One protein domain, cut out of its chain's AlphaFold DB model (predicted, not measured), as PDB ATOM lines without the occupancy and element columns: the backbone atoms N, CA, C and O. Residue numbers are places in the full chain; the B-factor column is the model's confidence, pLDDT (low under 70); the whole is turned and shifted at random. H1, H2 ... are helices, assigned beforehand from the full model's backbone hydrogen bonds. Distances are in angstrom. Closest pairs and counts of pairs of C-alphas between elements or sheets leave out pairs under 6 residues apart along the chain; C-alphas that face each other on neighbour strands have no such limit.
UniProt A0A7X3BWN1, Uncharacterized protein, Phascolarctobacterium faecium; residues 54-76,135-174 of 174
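What this domain is: This is residues 54 to 76 and 135 to 174 of the 174 residues of an uncharacterized protein of Phascolarctobacterium faecium (UniProt A0A7X3BWN1). Helices H2 and H1 lie side by side, running the same way, and H3 folds back from H2 so that its later residues meet the first residues of both. The printed part has 63 residues with three named helices, H1, H2, H3 along the chain, and no named strand: all helix. It is compact, radius of gyration of the C-alphas 12.0 A, yet elongated, spanning 39 by 23 by 15 A.

Where its parts are: H2, residues 135 to 151, measures 24.3 A, from C-alpha 135 at (0.927, -41.777, -53.006). H1, residues 55 to 70, measures 22.1 A. H3, residues 159 to 170, measures 17.3 A, ending at (2.023, -46.815, -54.684).

How they stand to each other: H2, with residues 142 to 149 alone, touches H1 at a shallow tilt of 26 degrees; the closest C-alphas, of Met 66 and Ala 149, are 6.3 A apart. H2 and H3 form a helical hairpin, opposite ways at 27 degrees; residues 135 to 139 alone touch residues 166 to 170 alone, closest C-alphas Thr 135 and Gly 170, 5.4 A. H1, with Cys 55 alone, only just touches residues 165 to 169 alone of H3, with 3 pairs of C-alphas within 8 A; the closest, Cys 55 and Met 165, are 5.9 A apart. In H1, H2 and H3 every O i to N i+4 pair is within hydrogen-bond range.

The domain as a whole: The C-alphas of Arg 71 and Gly 174 are farthest apart, 39.5 A. Residues 77 to 134 are not printed; C-alphas 76 and 135 are 23.4 A apart across this cut. The H2 to H3 link is short. Confidence is under 70 at residue 160 and residues 169 to 174.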
ATOM      1  N   ASN A  54      -0.200 -51.485 -43.498       72.75
ATOM      2  CA  ASN A  54      -0.450 -50.658 -44.661       72.75
ATOM      3  C   ASN A  54      -0.432 -49.212 -44.140       72.75
ATOM      4  O   ASN A  54      -0.937 -48.967 -43.044       72.75
ATOM      5  N   CYS A  55       0.137 -48.270 -44.892       75.31
ATOM      6  CA  CYS A  55       0.136 -46.837 -44.596       75.31
ATOM      7  C   CYS A  55      -1.181 -46.333 -43.978       75.31
ATOM      8  O   CYS A  55      -1.150 -45.607 -42.987       75.31
ATOM      9  N   ASN A  56      -2.337 -46.797 -44.471       84.19
ATOM     10  CA  ASN A  56      -3.631 -46.464 -43.871       84.19
ATOM     11  C   ASN A  56      -3.805 -47.029 -42.448       84.19
ATOM     12  O   ASN A  56      -4.205 -46.314 -41.539       84.19
ATOM     13  N   SER A  57      -3.483 -48.301 -42.219       84.00
ATOM     14  CA  SER A  57      -3.525 -48.900 -40.878       84.00
ATOM     15  C   SER A  57      -2.546 -48.232 -39.913       84.00
ATOM     16  O   SER A  57      -2.864 -48.094 -38.735       84.00
ATOM     17  N   TYR A  58      -1.386 -47.788 -40.402       87.75
ATOM     18  CA  TYR A  58      -0.415 -47.063 -39.588       87.75
ATOM     19  C   TYR A  58      -0.892 -45.670 -39.194       87.75
ATOM     20  O   TYR A  58      -0.774 -45.302 -38.029       87.75
ATOM     21  N   LEU A  59      -1.499 -44.935 -40.131       91.50
ATOM     22  CA  LEU A  59      -2.148 -43.659 -39.844       91.50
ATOM     23  C   LEU A  59      -3.153 -43.809 -38.691       91.50
ATOM     24  O   LEU A  59      -3.075 -43.082 -37.706       91.50
ATOM     25  N   TRP A  60      -4.054 -44.792 -38.775       92.56
ATOM     26  CA  TRP A  60      -5.048 -45.031 -37.723       92.56
ATOM     27  C   TRP A  60      -4.439 -45.470 -36.391       92.56
ATOM     28  O   TRP A  60      -4.978 -45.121 -35.342       92.56
ATOM     29  N   LEU A  61      -3.330 -46.214 -36.419       91.69
ATOM     30  CA  LEU A  61      -2.600 -46.593 -35.212       91.69
ATOM     31  C   LEU A  61      -2.012 -45.357 -34.516       91.69
ATOM     32  O   LEU A  61      -2.245 -45.172 -33.326       91.69
ATOM     33  N   LEU A  62      -1.324 -44.483 -35.263       93.12
ATOM     34  CA  LEU A  62      -0.790 -43.219 -34.740       93.12
ATOM     35  C   LEU A  62      -1.899 -42.349 -34.146       93.12
ATOM     36  O   LEU A  62      -1.783 -41.897 -33.011       93.12
ATOM     37  N   LEU A  63      -3.001 -42.175 -34.880       95.38
ATOM     38  CA  LEU A  63      -4.151 -41.406 -34.406       95.38
ATOM     39  C   LEU A  63      -4.751 -41.997 -33.127       95.38
ATOM     40  O   LEU A  63      -5.172 -41.242 -32.260       95.38
ATOM     41  N   GLY A  64      -4.775 -43.325 -32.980       95.00
ATOM     42  CA  GLY A  64      -5.236 -43.993 -31.762       95.00
ATOM     43  C   GLY A  64      -4.365 -43.678 -30.544       95.00
ATOM     44  O   GLY A  64      -4.888 -43.302 -29.496       95.00
ATOM     45  N   GLU A  65      -3.045 -43.773 -30.696       92.50
ATOM     46  CA  GLU A  65      -2.082 -43.456 -29.632       92.50
ATOM     47  C   GLU A  65      -2.119 -41.967 -29.254       92.50
ATOM     48  O   GLU A  65      -2.165 -41.605 -28.075       92.50
ATOM     49  N   MET A  66      -2.163 -41.084 -30.257       95.00
ATOM     50  CA  MET A  66      -2.282 -39.641 -30.045       95.00
ATOM     51  C   MET A  66      -3.600 -39.286 -29.350       95.00
ATOM     52  O   MET A  66      -3.594 -38.535 -28.377       95.00
ATOM     53  N   ALA A  67      -4.720 -39.861 -29.797       96.06
ATOM     54  CA  ALA A  67      -6.037 -39.634 -29.210       96.06
ATOM     55  C   ALA A  67      -6.086 -40.055 -27.733       96.06
ATOM     56  O   ALA A  67      -6.606 -39.309 -26.901       96.06
ATOM     57  N   ALA A  68      -5.473 -41.193 -27.383       94.06
ATOM     58  CA  ALA A  68      -5.355 -41.638 -25.997       94.06
ATOM     59  C   ALA A  68      -4.579 -40.631 -25.131       94.06
ATOM     60  O   ALA A  68      -4.986 -40.336 -24.004       94.06
ATOM     61  N   LYS A  69      -3.489 -40.061 -25.661       94.88
ATOM     62  CA  LYS A  69      -2.665 -39.081 -24.942       94.88
ATOM     63  C   LYS A  69      -3.340 -37.715 -24.802       94.88
ATOM     64  O   LYS A  69      -3.268 -37.105 -23.737       94.88
ATOM     65  N   LEU A  70      -4.012 -37.260 -25.856       94.75
ATOM     66  CA  LEU A  70      -4.718 -35.976 -25.917       94.75
ATOM     67  C   LEU A  70      -6.121 -36.020 -25.290       94.75
ATOM     68  O   LEU A  70      -6.733 -34.973 -25.105       94.75
ATOM     69  N   ARG A  71      -6.623 -37.213 -24.936       94.56
ATOM     70  CA  ARG A  71      -7.989 -37.444 -24.429       94.56
ATOM     71  C   ARG A  71      -9.075 -36.947 -25.393       94.56
ATOM     72  O   ARG A  71     -10.060 -36.349 -24.973       94.56
ATOM     73  N   THR A  72      -8.887 -37.225 -26.678       95.69
ATOM     74  CA  THR A  72      -9.855 -36.964 -27.759       95.69
ATOM     75  C   THR A  72     -10.201 -38.275 -28.469       95.69
ATOM     76  O   THR A  72      -9.712 -39.344 -28.092       95.69
ATOM     77  N   SER A  73     -11.066 -38.229 -29.479       95.38
ATOM     78  CA  SER A  73     -11.328 -39.370 -30.349       95.38
ATOM     79  C   SER A  73     -10.373 -39.389 -31.546       95.38
ATOM     80  O   SER A  73      -9.945 -38.356 -32.060       95.38
ATOM     81  N   LYS A  74     -10.069 -40.592 -32.046       93.00
ATOM     82  CA  LYS A  74      -9.293 -40.763 -33.287       93.00
ATOM     83  C   LYS A  74      -9.966 -40.104 -34.499       93.00
ATOM     84  O   LYS A  74      -9.269 -39.706 -35.424       93.00
ATOM     85  N   ASP A  75     -11.296 -40.010 -34.494       93.06
ATOM     86  CA  ASP A  75     -12.069 -39.468 -35.611       93.06
ATOM     87  C   ASP A  75     -11.982 -37.937 -35.627       93.06
ATOM     88  O   ASP A  75     -11.676 -37.368 -36.669       93.06
ATOM     89  N   GLU A  76     -12.143 -37.268 -34.480       93.62
ATOM     90  CA  GLU A  76     -11.916 -35.816 -34.364       93.62
ATOM     91  C   GLU A  76     -10.482 -35.446 -34.749       93.62
ATOM     92  O   GLU A  76     -10.266 -34.546 -35.562       93.62
ATOM     93  N   THR A 135      -0.206 -41.485 -53.896       78.19
ATOM     94  CA  THR A 135       0.927 -41.777 -53.006       78.19
ATOM     95  C   THR A 135       1.574 -40.514 -52.432       78.19
ATOM     96  O   THR A 135       1.956 -40.497 -51.259       78.19
ATOM     97  N   GLN A 136       1.706 -39.447 -53.220       83.00
ATOM     98  CA  GLN A 136       2.345 -38.207 -52.783       83.00
ATOM     99  C   GLN A 136       1.459 -37.462 -51.777       83.00
ATOM    100  O   GLN A 136       1.933 -37.009 -50.731       83.00
ATOM    101  N   GLU A 137       0.166 -37.375 -52.069       87.19
ATOM    102  CA  GLU A 137      -0.850 -36.791 -51.203       87.19
ATOM    103  C   GLU A 137      -0.940 -37.525 -49.862       87.19
ATOM    104  O   GLU A 137      -0.945 -36.885 -48.805       87.19
ATOM    105  N   PHE A 138      -0.954 -38.863 -49.883       89.12
ATOM    106  CA  PHE A 138      -0.987 -39.668 -48.663       89.12
ATOM    107  C   PHE A 138       0.303 -39.528 -47.852       89.12
ATOM    108  O   PHE A 138       0.244 -39.403 -46.627       89.12
ATOM    109  N   THR A 139       1.463 -39.493 -48.517       86.12
ATOM    110  CA  THR A 139       2.762 -39.296 -47.857       86.12
ATOM    111  C   THR A 139       2.781 -37.986 -47.075       86.12
ATOM    112  O   THR A 139       3.146 -37.985 -45.904       86.12
ATOM    113  N   ARG A 140       2.302 -36.884 -47.671       91.38
ATOM    114  CA  ARG A 140       2.234 -35.579 -46.996       91.38
ATOM    115  C   ARG A 140       1.379 -35.626 -45.726       91.38
ATOM    116  O   ARG A 140       1.787 -35.092 -44.697       91.38
ATOM    117  N   LEU A 141       0.208 -36.262 -45.797       94.44
ATOM    118  CA  LEU A 141      -0.666 -36.430 -44.635       94.44
ATOM    119  C   LEU A 141       0.021 -37.255 -43.540       94.44
ATOM    120  O   LEU A 141       0.043 -36.845 -42.381       94.44
ATOM    121  N   LEU A 142       0.584 -38.408 -43.907       92.19
ATOM    122  CA  LEU A 142       1.230 -39.310 -42.959       92.19
ATOM    123  C   LEU A 142       2.459 -38.664 -42.304       92.19
ATOM    124  O   LEU A 142       2.661 -38.826 -41.103       92.19
ATOM    125  N   ASP A 143       3.250 -37.903 -43.058       90.75
ATOM    126  CA  ASP A 143       4.415 -37.179 -42.550       90.75
ATOM    127  C   ASP A 143       4.031 -36.129 -41.509       90.75
ATOM    128  O   ASP A 143       4.666 -36.065 -40.454       90.75
ATOM    129  N   GLY A 144       2.965 -35.363 -41.767       94.12
ATOM    130  CA  GLY A 144       2.420 -34.408 -40.803       94.12
ATOM    131  C   GLY A 144       1.984 -35.087 -39.505       94.12
ATOM    132  O   GLY A 144       2.406 -34.686 -38.423       94.12
ATOM    133  N   VAL A 145       1.231 -36.188 -39.608       95.25
ATOM    134  CA  VAL A 145       0.757 -36.950 -38.437       95.25
ATOM    135  C   VAL A 145       1.925 -37.543 -37.643       95.25
ATOM    136  O   VAL A 145       1.905 -37.533 -36.415       95.25
ATOM    137  N   ILE A 146       2.968 -38.039 -38.317       91.69
ATOM    138  CA  ILE A 146       4.185 -38.526 -37.651       91.69
ATOM    139  C   ILE A 146       4.901 -37.389 -36.918       91.69
ATOM    140  O   ILE A 146       5.419 -37.620 -35.828       91.69
ATOM    141  N   GLY A 147       4.953 -36.187 -37.497       91.56
ATOM    142  CA  GLY A 147       5.523 -35.007 -36.844       91.56
ATOM    143  C   GLY A 147       4.812 -34.693 -35.528       91.56
ATOM    144  O   GLY A 147       5.447 -34.679 -34.476       91.56
ATOM    145  N   GLU A 148       3.487 -34.572 -35.581       94.19
ATOM    146  CA  GLU A 148       2.632 -34.318 -34.412       94.19
ATOM    147  C   GLU A 148       2.771 -35.445 -33.359       94.19
ATOM    148  O   GLU A 148       2.916 -35.196 -32.161       94.19
ATOM    149  N   ALA A 149       2.821 -36.712 -33.789       92.19
ATOM    150  CA  ALA A 149       3.055 -37.850 -32.897       92.19
ATOM    151  C   ALA A 149       4.434 -37.788 -32.213       92.19
ATOM    152  O   ALA A 149       4.537 -38.046 -31.011       92.19
ATOM    153  N   LYS A 150       5.492 -37.409 -32.945       89.38
ATOM    154  CA  LYS A 150       6.852 -37.254 -32.404       89.38
ATOM    155  C   LYS A 150       6.925 -36.135 -31.366       89.38
ATOM    156  O   LYS A 150       7.572 -36.327 -30.338       89.38
ATOM    157  N   GLU A 151       6.238 -35.013 -31.580       92.00
ATOM    158  CA  GLU A 151       6.133 -33.927 -30.588       92.00
ATOM    159  C   GLU A 151       5.432 -34.389 -29.305       92.00
ATOM    160  O   GLU A 151       5.819 -34.026 -28.193       92.00
ATOM    161  N   LEU A 152       4.466 -35.295 -29.447       91.19
ATOM    162  CA  LEU A 152       3.836 -35.993 -28.336       91.19
ATOM    163  C   LEU A 152       4.688 -37.143 -27.779       91.19
ATOM    164  O   LEU A 152       4.223 -37.856 -26.892       91.19
ATOM    165  N   GLY A 153       5.924 -37.355 -28.232       88.31
ATOM    166  CA  GLY A 153       6.808 -38.422 -27.756       88.31
ATOM    167  C   GLY A 153       6.347 -39.837 -28.125       88.31
ATOM    168  O   GLY A 153       6.675 -40.788 -27.417       88.31
ATOM    169  N   ILE A 154       5.558 -39.981 -29.192       86.75
ATOM    170  CA  ILE A 154       5.062 -41.256 -29.713       86.75
ATOM    171  C   ILE A 154       5.903 -41.629 -30.941       86.75
ATOM    172  O   ILE A 154       5.838 -40.969 -31.977       86.75
ATOM    173  N   THR A 155       6.666 -42.720 -30.840       78.38
ATOM    174  CA  THR A 155       7.439 -43.284 -31.958       78.38
ATOM    175  C   THR A 155       7.139 -44.774 -32.061       78.38
ATOM    176  O   THR A 155       7.500 -45.537 -31.169       78.38
ATOM    177  N   LEU A 156       6.460 -45.181 -33.136       70.25
ATOM    178  CA  LEU A 156       5.954 -46.551 -33.291       70.25
ATOM    179  C   LEU A 156       6.819 -47.443 -34.191       70.25
ATOM    180  O   LEU A 156       6.900 -48.641 -33.940       70.25
ATOM    181  N   ILE A 157       7.461 -46.887 -35.224       72.88
ATOM    182  CA  ILE A 157       8.340 -47.623 -36.152       72.88
ATOM    183  C   ILE A 157       9.529 -46.756 -36.586       72.88
ATOM    184  O   ILE A 157       9.521 -45.538 -36.389       72.88
ATOM    185  N   SER A 158      10.541 -47.386 -37.189       70.25
ATOM    186  CA  SER A 158      11.702 -46.690 -37.746       70.25
ATOM    187  C   SER A 158      11.385 -45.996 -39.081       70.25
ATOM    188  O   SER A 158      10.451 -46.375 -39.794       70.25
ATOM    189  N   ASP A 159      12.199 -45.007 -39.464       70.19
ATOM    190  CA  ASP A 159      12.060 -44.330 -40.764       70.19
ATOM    191  C   ASP A 159      12.292 -45.295 -41.952       70.19
ATOM    192  O   ASP A 159      11.716 -45.107 -43.025       70.19
ATOM    193  N   ALA A 160      13.077 -46.363 -41.758       66.94
ATOM    194  CA  ALA A 160      13.288 -47.406 -42.764       66.94
ATOM    195  C   ALA A 160      12.016 -48.237 -43.003       66.94
ATOM    196  O   ALA A 160      11.628 -48.459 -44.151       66.94
ATOM    197  N   ASP A 161      11.326 -48.636 -41.930       70.25
ATOM    198  CA  ASP A 161      10.062 -49.380 -42.024       70.25
ATOM    199  C   ASP A 161       8.971 -48.535 -42.695       70.25
ATOM    200  O   ASP A 161       8.215 -49.023 -43.536       70.25
ATOM    201  N   LYS A 162       8.943 -47.231 -42.393       71.69
ATOM    202  CA  LYS A 162       8.054 -46.261 -43.041       71.69
ATOM    203  C   LYS A 162       8.282 -46.187 -44.555       71.69
ATOM    204  O   LYS A 162       7.311 -46.191 -45.312       71.69
ATOM    205  N   ALA A 163       9.536 -46.105 -45.003       73.44
ATOM    206  CA  ALA A 163       9.863 -46.010 -46.428       73.44
ATOM    207  C   ALA A 163       9.386 -47.247 -47.209       73.44
ATOM    208  O   ALA A 163       8.823 -47.115 -48.297       73.44
ATOM    209  N   ILE A 164       9.543 -48.437 -46.621       73.75
ATOM    210  CA  ILE A 164       9.050 -49.693 -47.200       73.75
ATOM    211  C   ILE A 164       7.524 -49.658 -47.342       73.75
ATOM    212  O   ILE A 164       6.995 -50.011 -48.394       73.75
ATOM    213  N   MET A 165       6.810 -49.181 -46.318       76.94
ATOM    214  CA  MET A 165       5.348 -49.107 -46.348       76.94
ATOM    215  C   MET A 165       4.828 -48.155 -47.433       76.94
ATOM    216  O   MET A 165       3.891 -48.505 -48.150       76.94
ATOM    217  N   LEU A 166       5.441 -46.975 -47.581       71.00
ATOM    218  CA  LEU A 166       5.054 -45.997 -48.605       71.00
ATOM    219  C   LEU A 166       5.271 -46.538 -50.024       71.00
ATOM    220  O   LEU A 166       4.417 -46.347 -50.890       71.00
ATOM    221  N   ALA A 167       6.367 -47.266 -50.253       72.44
ATOM    222  CA  ALA A 167       6.633 -47.908 -51.539       72.44
ATOM    223  C   ALA A 167       5.589 -48.989 -51.885       72.44
ATOM    224  O   ALA A 167       5.209 -49.146 -53.043       72.44
ATOM    225  N   GLU A 168       5.090 -49.726 -50.890       71.88
ATOM    226  CA  GLU A 168       4.053 -50.743 -51.095       71.88
ATOM    227  C   GLU A 168       2.654 -50.152 -51.349       71.88
ATOM    228  O   GLU A 168       1.824 -50.822 -51.966       71.88
ATOM    229  N   TRP A 169       2.383 -48.916 -50.914       68.12
ATOM    230  CA  TRP A 169       1.129 -48.216 -51.212       68.12
ATOM    231  C   TRP A 169       1.014 -47.865 -52.698       68.12
ATOM    232  O   TRP A 169       0.023 -48.234 -53.324       68.12
ATOM    233  N   GLY A 170       2.047 -47.248 -53.280       59.75
ATOM    234  CA  GLY A 170       2.023 -46.815 -54.684       59.75
ATOM    235  C   GLY A 170       1.951 -47.949 -55.710       59.75
ATOM    236  O   GLY A 170       1.533 -47.729 -56.840       59.75
ATOM    237  N   ASN A 171       2.277 -49.182 -55.314       58.34
ATOM    238  CA  ASN A 171       2.138 -50.365 -56.169       58.34
ATOM    239  C   ASN A 171       0.702 -50.920 -56.246       58.34
ATOM    240  O   ASN A 171       0.478 -51.897 -56.957       58.34
ATOM    241  N   LYS A 172      -0.270 -50.364 -55.505       50.19
ATOM    242  CA  LYS A 172      -1.693 -50.735 -55.642       50.19
ATOM    243  C   LYS A 172      -2.427 -49.976 -56.745       50.19
ATOM    244  O   LYS A 172      -3.516 -50.407 -57.114       50.19
ATOM    245  N   ASP A 173      -1.829 -48.903 -57.255       42.03
ATOM    246  CA  ASP A 173      -2.407 -48.038 -58.287       42.03
ATOM    247  C   ASP A 173      -1.878 -48.368 -59.704       42.03
ATOM    248  O   ASP A 173      -2.057 -47.575 -60.628       42.03
ATOM    249  N   GLY A 174      -1.218 -49.526 -59.871       35.06
ATOM    250  CA  GLY A 174      -0.669 -50.034 -61.138       35.06
ATOM    251  C   GLY A 174      -1.382 -51.271 -61.667       35.06
ATOM    252  O   GLY A 174      -1.742 -52.145 -60.844       35.06
TER     253      GLY A 174